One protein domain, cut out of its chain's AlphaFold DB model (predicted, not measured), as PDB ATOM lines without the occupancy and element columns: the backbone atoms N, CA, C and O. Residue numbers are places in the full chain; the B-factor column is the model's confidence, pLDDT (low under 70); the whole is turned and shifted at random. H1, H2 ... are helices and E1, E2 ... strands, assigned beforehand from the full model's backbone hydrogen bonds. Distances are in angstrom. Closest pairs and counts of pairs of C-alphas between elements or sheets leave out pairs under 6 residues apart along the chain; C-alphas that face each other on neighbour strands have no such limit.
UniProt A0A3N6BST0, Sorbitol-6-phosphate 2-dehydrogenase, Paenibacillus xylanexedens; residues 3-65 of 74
ATOM      1  N   ALA A   3       3.968 -30.817 -21.493       93.50
ATOM      2  CA  ALA A   3       4.305 -30.432 -20.125       93.50
ATOM      3  C   ALA A   3       4.045 -28.921 -19.943       93.50
ATOM      4  O   ALA A   3       4.896 -28.105 -20.305       93.50
ATOM      5  N   PRO A   4       2.853 -28.530 -19.454       92.75
ATOM      6  CA  PRO A   4       2.480 -27.128 -19.307       92.75
ATOM      7  C   PRO A   4       3.071 -26.500 -18.035       92.75
ATOM      8  O   PRO A   4       3.368 -27.193 -17.063       92.75
ATOM      9  N   ALA A   5       3.157 -25.168 -18.019       93.50
ATOM     10  CA  ALA A   5       3.354 -24.370 -16.806       93.50
ATOM     11  C   ALA A   5       2.022 -23.730 -16.358       93.50
ATOM     12  O   ALA A   5       0.941 -24.157 -16.777       93.50
ATOM     13  N   ILE A   6       2.076 -22.694 -15.510       94.69
ATOM     14  CA  ILE A   6       0.872 -22.003 -15.024       94.69
ATOM     15  C   ILE A   6       0.069 -21.449 -16.203       94.69
ATOM     16  O   ILE A   6       0.561 -20.629 -16.981       94.69
ATOM     17  N   THR A   7      -1.181 -21.900 -16.300       95.44
ATOM     18  CA  THR A   7      -2.139 -21.476 -17.320       95.44
ATOM     19  C   THR A   7      -3.405 -20.965 -16.637       95.44
ATOM     20  O   THR A   7      -3.941 -21.627 -15.743       95.44
ATOM     21  N   GLU A   8      -3.871 -19.790 -17.052       95.75
ATOM     22  CA  GLU A   8      -5.121 -19.172 -16.617       95.75
ATOM     23  C   GLU A   8      -6.298 -20.030 -17.083       95.75
ATOM     24  O   GLU A   8      -6.698 -20.036 -18.249       95.75
ATOM     25  N   THR A   9      -6.798 -20.821 -16.142       93.75
ATOM     26  CA  THR A   9      -7.899 -21.771 -16.288       93.75
ATOM     27  C   THR A   9      -8.644 -21.819 -14.959       93.75
ATOM     28  O   THR A   9      -8.222 -21.226 -13.971       93.75
ATOM     29  N   GLU A  10      -9.720 -22.589 -14.871       93.00
ATOM     30  CA  GLU A  10     -10.383 -22.805 -13.582       93.00
ATOM     31  C   GLU A  10      -9.607 -23.756 -12.651       93.00
ATOM     32  O   GLU A  10     -10.010 -23.937 -11.504       93.00
ATOM     33  N   PHE A  11      -8.498 -24.366 -13.100       92.62
ATOM     34  CA  PHE A  11      -7.808 -25.423 -12.351       92.62
ATOM     35  C   PHE A  11      -7.387 -24.978 -10.948       92.62
ATOM     36  O   PHE A  11      -7.677 -25.679  -9.980       92.62
ATOM     37  N   VAL A  12      -6.750 -23.807 -10.816       92.62
ATOM     38  CA  VAL A  12      -6.300 -23.309  -9.505       92.62
ATOM     39  C   VAL A  12      -7.500 -23.053  -8.602       92.62
ATOM     40  O   VAL A  12      -7.528 -23.583  -7.494       92.62
ATOM     41  N   GLN A  13      -8.520 -22.345  -9.097       93.50
ATOM     42  CA  GLN A  13      -9.750 -22.066  -8.349       93.50
ATOM     43  C   GLN A  13     -10.401 -23.358  -7.835       93.50
ATOM     44  O   GLN A  13     -10.743 -23.448  -6.659       93.50
ATOM     45  N   LYS A  14     -10.511 -24.388  -8.685       94.12
ATOM     46  CA  LYS A  14     -11.076 -25.687  -8.293       94.12
ATOM     47  C   LYS A  14     -10.178 -26.452  -7.319       94.12
ATOM     48  O   LYS A  14     -10.696 -27.129  -6.440       94.12
ATOM     49  N   SER A  15      -8.854 -26.353  -7.454       94.12
ATOM     50  CA  SER A  15      -7.900 -27.077  -6.600       94.12
ATOM     51  C   SER A  15      -7.848 -26.569  -5.158       94.12
ATOM     52  O   SER A  15      -7.532 -27.344  -4.257       94.12
ATOM     53  N   ILE A  16      -8.163 -25.288  -4.942       93.94
ATOM     54  CA  ILE A  16      -8.124 -24.646  -3.621       93.94
ATOM     55  C   ILE A  16      -9.512 -24.252  -3.100       93.94
ATOM     56  O   ILE A  16      -9.596 -23.583  -2.076       93.94
ATOM     57  N   ASP A  17     -10.578 -24.644  -3.806       93.44
ATOM     58  CA  ASP A  17     -11.971 -24.294  -3.497       93.44
ATOM     59  C   ASP A  17     -12.191 -22.778  -3.302       93.44
ATOM     60  O   ASP A  17     -12.838 -22.322  -2.362       93.44
ATOM     61  N   ALA A  18     -11.597 -21.975  -4.192       90.38
ATOM     62  CA  ALA A  18     -11.739 -20.520  -4.196       90.38
ATOM     63  C   ALA A  18     -12.555 -20.055  -5.402       90.38
ATOM     64  O   ALA A  18     -12.361 -20.536  -6.515       90.38
ATOM     65  N   GLU A  19     -13.425 -19.067  -5.214       91.06
ATOM     66  CA  GLU A  19     -14.129 -18.426  -6.324       91.06
ATOM     67  C   GLU A  19     -13.319 -17.261  -6.905       91.06
ATOM     68  O   GLU A  19     -12.843 -16.400  -6.168       91.06
ATOM     69  N   GLY A  20     -13.186 -17.218  -8.236       88.19
ATOM     70  CA  GLY A  20     -12.670 -16.046  -8.948       88.19
ATOM     71  C   GLY A  20     -11.185 -15.767  -8.718       88.19
ATOM     72  O   GLY A  20     -10.806 -14.611  -8.537       88.19
ATOM     73  N   PHE A  21     -10.345 -16.808  -8.707       93.44
ATOM     74  CA  PHE A  21      -8.899 -16.647  -8.546       93.44
ATOM     75  C   PHE A  21      -8.324 -15.694  -9.613       93.44
ATOM     76  O   PHE A  21      -8.345 -15.995 -10.806       93.44
ATOM     77  N   ASP A  22      -7.793 -14.550  -9.176       94.06
ATOM     78  CA  ASP A  22      -7.199 -13.543 -10.057       94.06
ATOM     79  C   ASP A  22      -5.737 -13.900 -10.364       94.06
ATOM     80  O   ASP A  22      -4.830 -13.659  -9.558       94.06
ATOM     81  N   TYR A  23      -5.502 -14.469 -11.546       94.81
ATOM     82  CA  TYR A  23      -4.162 -14.815 -12.019       94.81
ATOM     83  C   TYR A  23      -3.257 -13.589 -12.152       94.81
ATOM     84  O   TYR A  23      -2.085 -13.657 -11.789       94.81
ATOM     85  N   LYS A  24      -3.794 -12.454 -12.604       94.81
ATOM     86  CA  LYS A  24      -3.025 -11.222 -12.791       94.81
ATOM     87  C   LYS A  24      -2.527 -10.655 -11.463       94.81
ATOM     88  O   LYS A  24      -1.435 -10.093 -11.415       94.81
ATOM     89  N   ALA A  25      -3.318 -10.789 -10.401       95.81
ATOM     90  CA  ALA A  25      -2.933 -10.334  -9.069       95.81
ATOM     91  C   ALA A  25      -1.977 -11.299  -8.345       95.81
ATOM     92  O   ALA A  25      -1.173 -10.849  -7.531       95.81
ATOM     93  N   ASN A  26      -2.066 -12.609  -8.615       94.75
ATOM     94  CA  ASN A  26      -1.402 -13.637  -7.800       94.75
ATOM     95  C   ASN A  26      -0.244 -14.370  -8.495       94.75
ATOM     96  O   ASN A  26       0.510 -15.073  -7.824       94.75
ATOM     97  N   MET A  27      -0.084 -14.229  -9.811       93.31
ATOM     98  CA  MET A  27       0.958 -14.910 -10.582       93.31
ATOM     99  C   MET A  27       1.831 -13.887 -11.309       93.31
ATOM    100  O   MET A  27       1.335 -13.019 -12.021       93.31
ATOM    101  N   SER A  28       3.151 -14.009 -11.167       94.06
ATOM    102  CA  SER A  28       4.109 -13.126 -11.848       94.06
ATOM    103  C   SER A  28       4.174 -13.369 -13.358       94.06
ATOM    104  O   SER A  28       4.424 -12.438 -14.121       94.06
ATOM    105  N   LYS A  29       3.959 -14.617 -13.790       95.44
ATOM    106  CA  LYS A  29       3.900 -15.027 -15.194       95.44
ATOM    107  C   LYS A  29       2.972 -16.235 -15.335       95.44
ATOM    108  O   LYS A  29       2.930 -17.100 -14.458       95.44
ATOM    109  N   TYR A  30       2.203 -16.265 -16.415       96.62
ATOM    110  CA  TYR A  30       1.281 -17.342 -16.769       96.62
ATOM    111  C   TYR A  30       0.913 -17.228 -18.251       96.62
ATOM    112  O   TYR A  30       1.098 -16.170 -18.853       96.62
ATOM    113  N   HIS A  31       0.381 -18.307 -18.820       97.75
ATOM    114  CA  HIS A  31      -0.224 -18.300 -20.152       97.75
ATOM    115  C   HIS A  31      -1.743 -18.274 -20.059       97.75
ATOM    116  O   HIS A  31      -2.329 -18.798 -19.115       97.75
ATOM    117  N   THR A  32      -2.400 -17.736 -21.071       96.94
ATOM    118  CA  THR A  32      -3.840 -17.903 -21.267       96.94
ATOM    119  C   THR A  32      -4.147 -19.264 -21.890       96.94
ATOM    120  O   THR A  32      -3.321 -19.858 -22.593       96.94
ATOM    121  N   ALA A  33      -5.383 -19.741 -21.725       95.50
ATOM    122  CA  ALA A  33      -5.856 -20.928 -22.442       95.50
ATOM    123  C   ALA A  33      -5.721 -20.788 -23.974       95.50
ATOM    124  O   ALA A  33      -5.476 -21.773 -24.667       95.50
ATOM    125  N   LYS A  34      -5.838 -19.563 -24.508       97.25
ATOM    126  CA  LYS A  34      -5.699 -19.287 -25.943       97.25
ATOM    127  C   LYS A  34      -4.264 -19.477 -26.436       97.25
ATOM    128  O   LYS A  34      -4.071 -20.077 -27.488       97.25
ATOM    129  N   GLU A  35      -3.274 -18.983 -25.699       98.00
ATOM    130  CA  GLU A  35      -1.856 -19.167 -26.045       98.00
ATOM    131  C   GLU A  35      -1.466 -20.642 -25.971       98.00
ATOM    132  O   GLU A  35      -0.846 -21.160 -26.896       98.00
ATOM    133  N   MET A  36      -1.917 -21.345 -24.927       97.00
ATOM    134  CA  MET A  36      -1.686 -22.783 -24.797       97.00
ATOM    135  C   MET A  36      -2.345 -23.583 -25.929       97.00
ATOM    136  O   MET A  36      -1.750 -24.528 -26.439       97.00
ATOM    137  N   ALA A  37      -3.552 -23.201 -26.358       96.81
ATOM    138  CA  ALA A  37      -4.213 -23.829 -27.501       96.81
ATOM    139  C   ALA A  37      -3.438 -23.606 -28.809       96.81
ATOM    140  O   ALA A  37      -3.317 -24.536 -29.600       96.81
ATOM    141  N   GLY A  38      -2.877 -22.408 -29.016       97.81
ATOM    142  CA  GLY A  38      -1.991 -22.129 -30.148       97.81
ATOM    143  C   GLY A  38      -0.758 -23.032 -30.140       97.81
ATOM    144  O   GLY A  38      -0.504 -23.735 -31.112       97.81
ATOM    145  N   PHE A  39      -0.071 -23.114 -29.001       97.75
ATOM    146  CA  PHE A  39       1.085 -23.997 -28.856       97.75
ATOM    147  C   PHE A  39       0.740 -25.485 -29.044       97.75
ATOM    148  O   PHE A  39       1.530 -26.258 -29.581       97.75
ATOM    149  N   MET A  40      -0.457 -25.907 -28.631       96.31
ATOM    150  CA  MET A  40      -0.917 -27.280 -28.834       96.31
ATOM    151  C   MET A  40      -1.162 -27.606 -30.314       96.31
ATOM    152  O   MET A  40      -0.954 -28.754 -30.706       96.31
ATOM    153  N   ILE A  41      -1.559 -26.622 -31.129       97.19
ATOM    154  CA  ILE A  41      -1.637 -26.774 -32.591       97.19
ATOM    155  C   ILE A  41      -0.228 -26.943 -33.165       97.19
ATOM    156  O   ILE A  41      -0.000 -27.906 -33.889       97.19
ATOM    157  N   ASP A  42       0.731 -26.102 -32.763       96.81
ATOM    158  CA  ASP A  42       2.128 -26.219 -33.213       96.81
ATOM    159  C   ASP A  42       2.733 -27.591 -32.862       96.81
ATOM    160  O   ASP A  42       3.465 -28.182 -33.657       96.81
ATOM    161  N   LEU A  43       2.403 -28.122 -31.678       95.81
ATOM    162  CA  LEU A  43       2.791 -29.468 -31.252       95.81
ATOM    163  C   LEU A  43       2.113 -30.564 -32.090       95.81
ATOM    164  O   LEU A  43       2.748 -31.572 -32.398       95.81
ATOM    165  N   TYR A  44       0.827 -30.407 -32.409       95.12
ATOM    166  CA  TYR A  44       0.051 -31.392 -33.163       95.12
ATOM    167  C   TYR A  44       0.475 -31.469 -34.636       95.12
ATOM    168  O   TYR A  44       0.578 -32.568 -35.178       95.12
ATOM    169  N   ASP A  45       0.763 -30.324 -35.253       95.69
ATOM    170  CA  ASP A  45       1.154 -30.215 -36.664       95.69
ATOM    171  C   ASP A  45       2.637 -30.560 -36.909       95.69
ATOM    172  O   ASP A  45       3.114 -30.532 -38.047       95.69
ATOM    173  N   HIS A  46       3.398 -30.885 -35.860       94.38
ATOM    174  CA  HIS A  46       4.818 -31.172 -35.994       94.38
ATOM    175  C   HIS A  46       5.074 -32.521 -36.687       94.38
ATOM    176  O   HIS A  46       4.511 -33.554 -36.327       94.38
ATOM    177  N   ASN A  47       5.980 -32.525 -37.669       92.31
ATOM    178  CA  ASN A  47       6.272 -33.709 -38.489       92.31
ATOM    179  C   ASN A  47       7.128 -34.768 -37.774       92.31
ATOM    180  O   ASN A  47       7.216 -35.907 -38.231       92.31
ATOM    181  N   GLU A  48       7.785 -34.393 -36.678       92.56
ATOM    182  CA  GLU A  48       8.624 -35.279 -35.873       92.56
ATOM    183  C   GLU A  48       7.967 -35.583 -34.526       92.56
ATOM    184  O   GLU A  48       7.140 -34.825 -34.017       92.56
ATOM    185  N   VAL A  49       8.364 -36.695 -33.904       90.62
ATOM    186  CA  VAL A  49       7.905 -37.007 -32.549       90.62
ATOM    187  C   VAL A  49       8.628 -36.086 -31.565       90.62
ATOM    188  O   VAL A  49       9.792 -36.307 -31.232       90.62
ATOM    189  N   VAL A  50       7.916 -35.071 -31.080       94.50
ATOM    190  CA  VAL A  50       8.423 -34.079 -30.122       94.50
ATOM    191  C   VAL A  50       7.555 -33.999 -28.864       94.50
ATOM    192  O   VAL A  50       6.411 -34.469 -28.803       94.50
ATOM    193  N   ALA A  51       8.121 -33.418 -27.814       93.69
ATOM    194  CA  ALA A  51       7.401 -32.989 -26.629       93.69
ATOM    195  C   ALA A  51       7.251 -31.465 -26.646       93.69
ATOM    196  O   ALA A  51       8.220 -30.752 -26.896       93.69
ATOM    197  N   GLY A  52       6.048 -30.977 -26.347       95.56
ATOM    198  CA  GLY A  52       5.810 -29.566 -26.078       95.56
ATOM    199  C   GLY A  52       6.027 -29.285 -24.600       95.56
ATOM    200  O   GLY A  52       5.412 -29.938 -23.756       95.56
ATOM    201  N   ILE A  53       6.905 -28.345 -24.276       96.12
ATOM    202  CA  ILE A  53       7.228 -27.956 -22.903       96.12
ATOM    203  C   ILE A  53       7.096 -26.446 -22.779       96.12
ATOM    204  O   ILE A  53       7.492 -25.708 -23.678       96.12
ATOM    205  N   VAL A  54       6.554 -25.993 -21.653       96.62
ATOM    206  CA  VAL A  54       6.737 -24.615 -21.200       96.62
ATOM    207  C   VAL A  54       7.892 -24.600 -20.210       96.62
ATOM    208  O   VAL A  54       7.812 -25.250 -19.165       96.62
ATOM    209  N   ASP A  55       8.981 -23.923 -20.557       94.69
ATOM    210  CA  ASP A  55      10.189 -23.930 -19.733       94.69
ATOM    211  C   ASP A  55      10.058 -23.048 -18.471       94.69
ATOM    212  O   ASP A  55       9.036 -22.411 -18.210       94.69
ATOM    213  N   GLN A  56      11.119 -22.999 -17.664       92.19
ATOM    214  CA  GLN A  56      11.177 -22.183 -16.443       92.19
ATOM    215  C   GLN A  56      11.094 -20.669 -16.698       92.19
ATOM    216  O   GLN A  56      10.741 -19.910 -15.796       92.19
ATOM    217  N   ASN A  57      11.413 -20.231 -17.918       95.00
ATOM    218  CA  ASN A  57      11.239 -18.853 -18.347       95.00
ATOM    219  C   ASN A  57       9.832 -18.613 -18.892       95.00
ATOM    220  O   ASN A  57       9.528 -17.471 -19.211       95.00
ATOM    221  N   TYR A  58       8.957 -19.625 -18.917       95.31
ATOM    222  CA  TYR A  58       7.626 -19.619 -19.520       95.31
ATOM    223  C   TYR A  58       7.658 -19.423 -21.036       95.31
ATOM    224  O   TYR A  58       6.759 -18.796 -21.589       95.31
ATOM    225  N   ASP A  59       8.679 -19.943 -21.703       97.12
ATOM    226  CA  ASP A  59       8.736 -19.944 -23.158       97.12
ATOM    227  C   ASP A  59       8.269 -21.302 -23.700       97.12
ATOM    228  O   ASP A  59       8.538 -22.359 -23.117       97.12
ATOM    229  N   PHE A  60       7.553 -21.275 -24.823       97.88
ATOM    230  CA  PHE A  60       7.107 -22.474 -25.526       97.88
ATOM    231  C   PHE A  60       8.268 -23.137 -26.267       97.88
ATOM    232  O   PHE A  60       8.944 -22.499 -27.072       97.88
ATOM    233  N   GLN A  61       8.477 -24.429 -26.020       97.25
ATOM    234  CA  GLN A  61       9.563 -25.201 -26.613       97.25
ATOM    235  C   GLN A  61       9.040 -26.526 -27.166       97.25
ATOM    236  O   GLN A  61       8.419 -27.309 -26.446       97.25
ATOM    237  N   LEU A  62       9.339 -26.810 -28.432       96.12
ATOM    238  CA  LEU A  62       9.237 -28.157 -28.987       96.12
ATOM    239  C   LEU A  62      10.616 -28.803 -28.895       96.12
ATOM    240  O   LEU A  62      11.575 -28.306 -29.483       96.12
ATOM    241  N   ILE A  63      10.725 -29.894 -28.144       94.06
ATOM    242  CA  ILE A  63      11.995 -30.601 -27.949       94.06
ATOM    243  C   ILE A  63      11.866 -32.078 -28.309       94.06
ATOM    244  O   ILE A  63      10.772 -32.643 -28.292       94.06
ATOM    245  N   GLY A  64      12.996 -32.732 -28.585       92.88
ATOM    246  CA  GLY A  64      13.031 -34.186 -28.743       92.88
ATOM    247  C   GLY A  64      12.434 -34.894 -27.521       92.88
ATOM    248  O   GLY A  64      12.617 -34.449 -26.385       92.88
ATOM    249  N   VAL A  65      11.693 -35.984 -27.748       84.88
ATOM    250  CA  VAL A  65      11.018 -36.709 -26.662       84.88
ATOM    251  C   VAL A  65      12.017 -37.177 -25.606       84.88
ATOM    252  O   VAL A  65      12.985 -37.878 -25.901       84.88
TER     253      VAL A  65
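This is residues 3 to 65 of the 74 residues of the protein "Sorbitol-6-phosphate 2-dehydrogenase" of Paenibacillus xylanexedens (UniProt A0A3N6BST0). A hairpin of two strands, E1 and E2, with helix H3 packed on it makes one end of a loose rod, and a winding part with two short helices, H1 and H2, makes the other. The short helices are apart from each other and from H3; near the rod's waist, residues 7 to 8 pair in parallel with residues 31 to 32. The printed part has 63 residues, with three named helices and then two antiparallel strands, in the order H1 H2 H3 E1 E2; the class is mixed, helices and strands, and under half of the residues are in named elements. The radius of gyration of the C-alphas is 13.4 A, and the C-alphas span 41 by 19 by 17 A.

H1, residues 11 to 15, and H2, residues 23 to 26, are apart. H3, residues 33 to 44, is also apart from both. H3 has 5 pairs of C-alphas within 8 A of E1, residues 50 to 54; the closest are those of Leu 43 and Gly 52, 6.0 A. The closest C-alphas of H3 and E2, residues 60 to 64, are those of Leu 43 and Leu 62, 7.0 A. E1 and E2 form a hairpin, antiparallel at 148 degrees between directions; N 51 and O 63 are within hydrogen-bond range at 2.8 A, as are N 61 and O 53 at 2.8 A. In H1 and H3 every O i to N i+4 pair is within hydrogen-bond range; H2 is too short for such a pair.

H1 begins at C-alpha 11 (-7.808, -25.423, -12.351). H3 is 16.1 A long, from C-alpha 33 (-5.856, -20.928, -22.442). E1 is 13.1 A and E2 13.5 A long, ending at C-alpha 64 (13.031, -34.186, -28.743).

The two C-alphas farthest apart, of Glu 19 and Asn 47, are 41.0 A apart. The printed part has no cut and no long link. No printed residue is under 70.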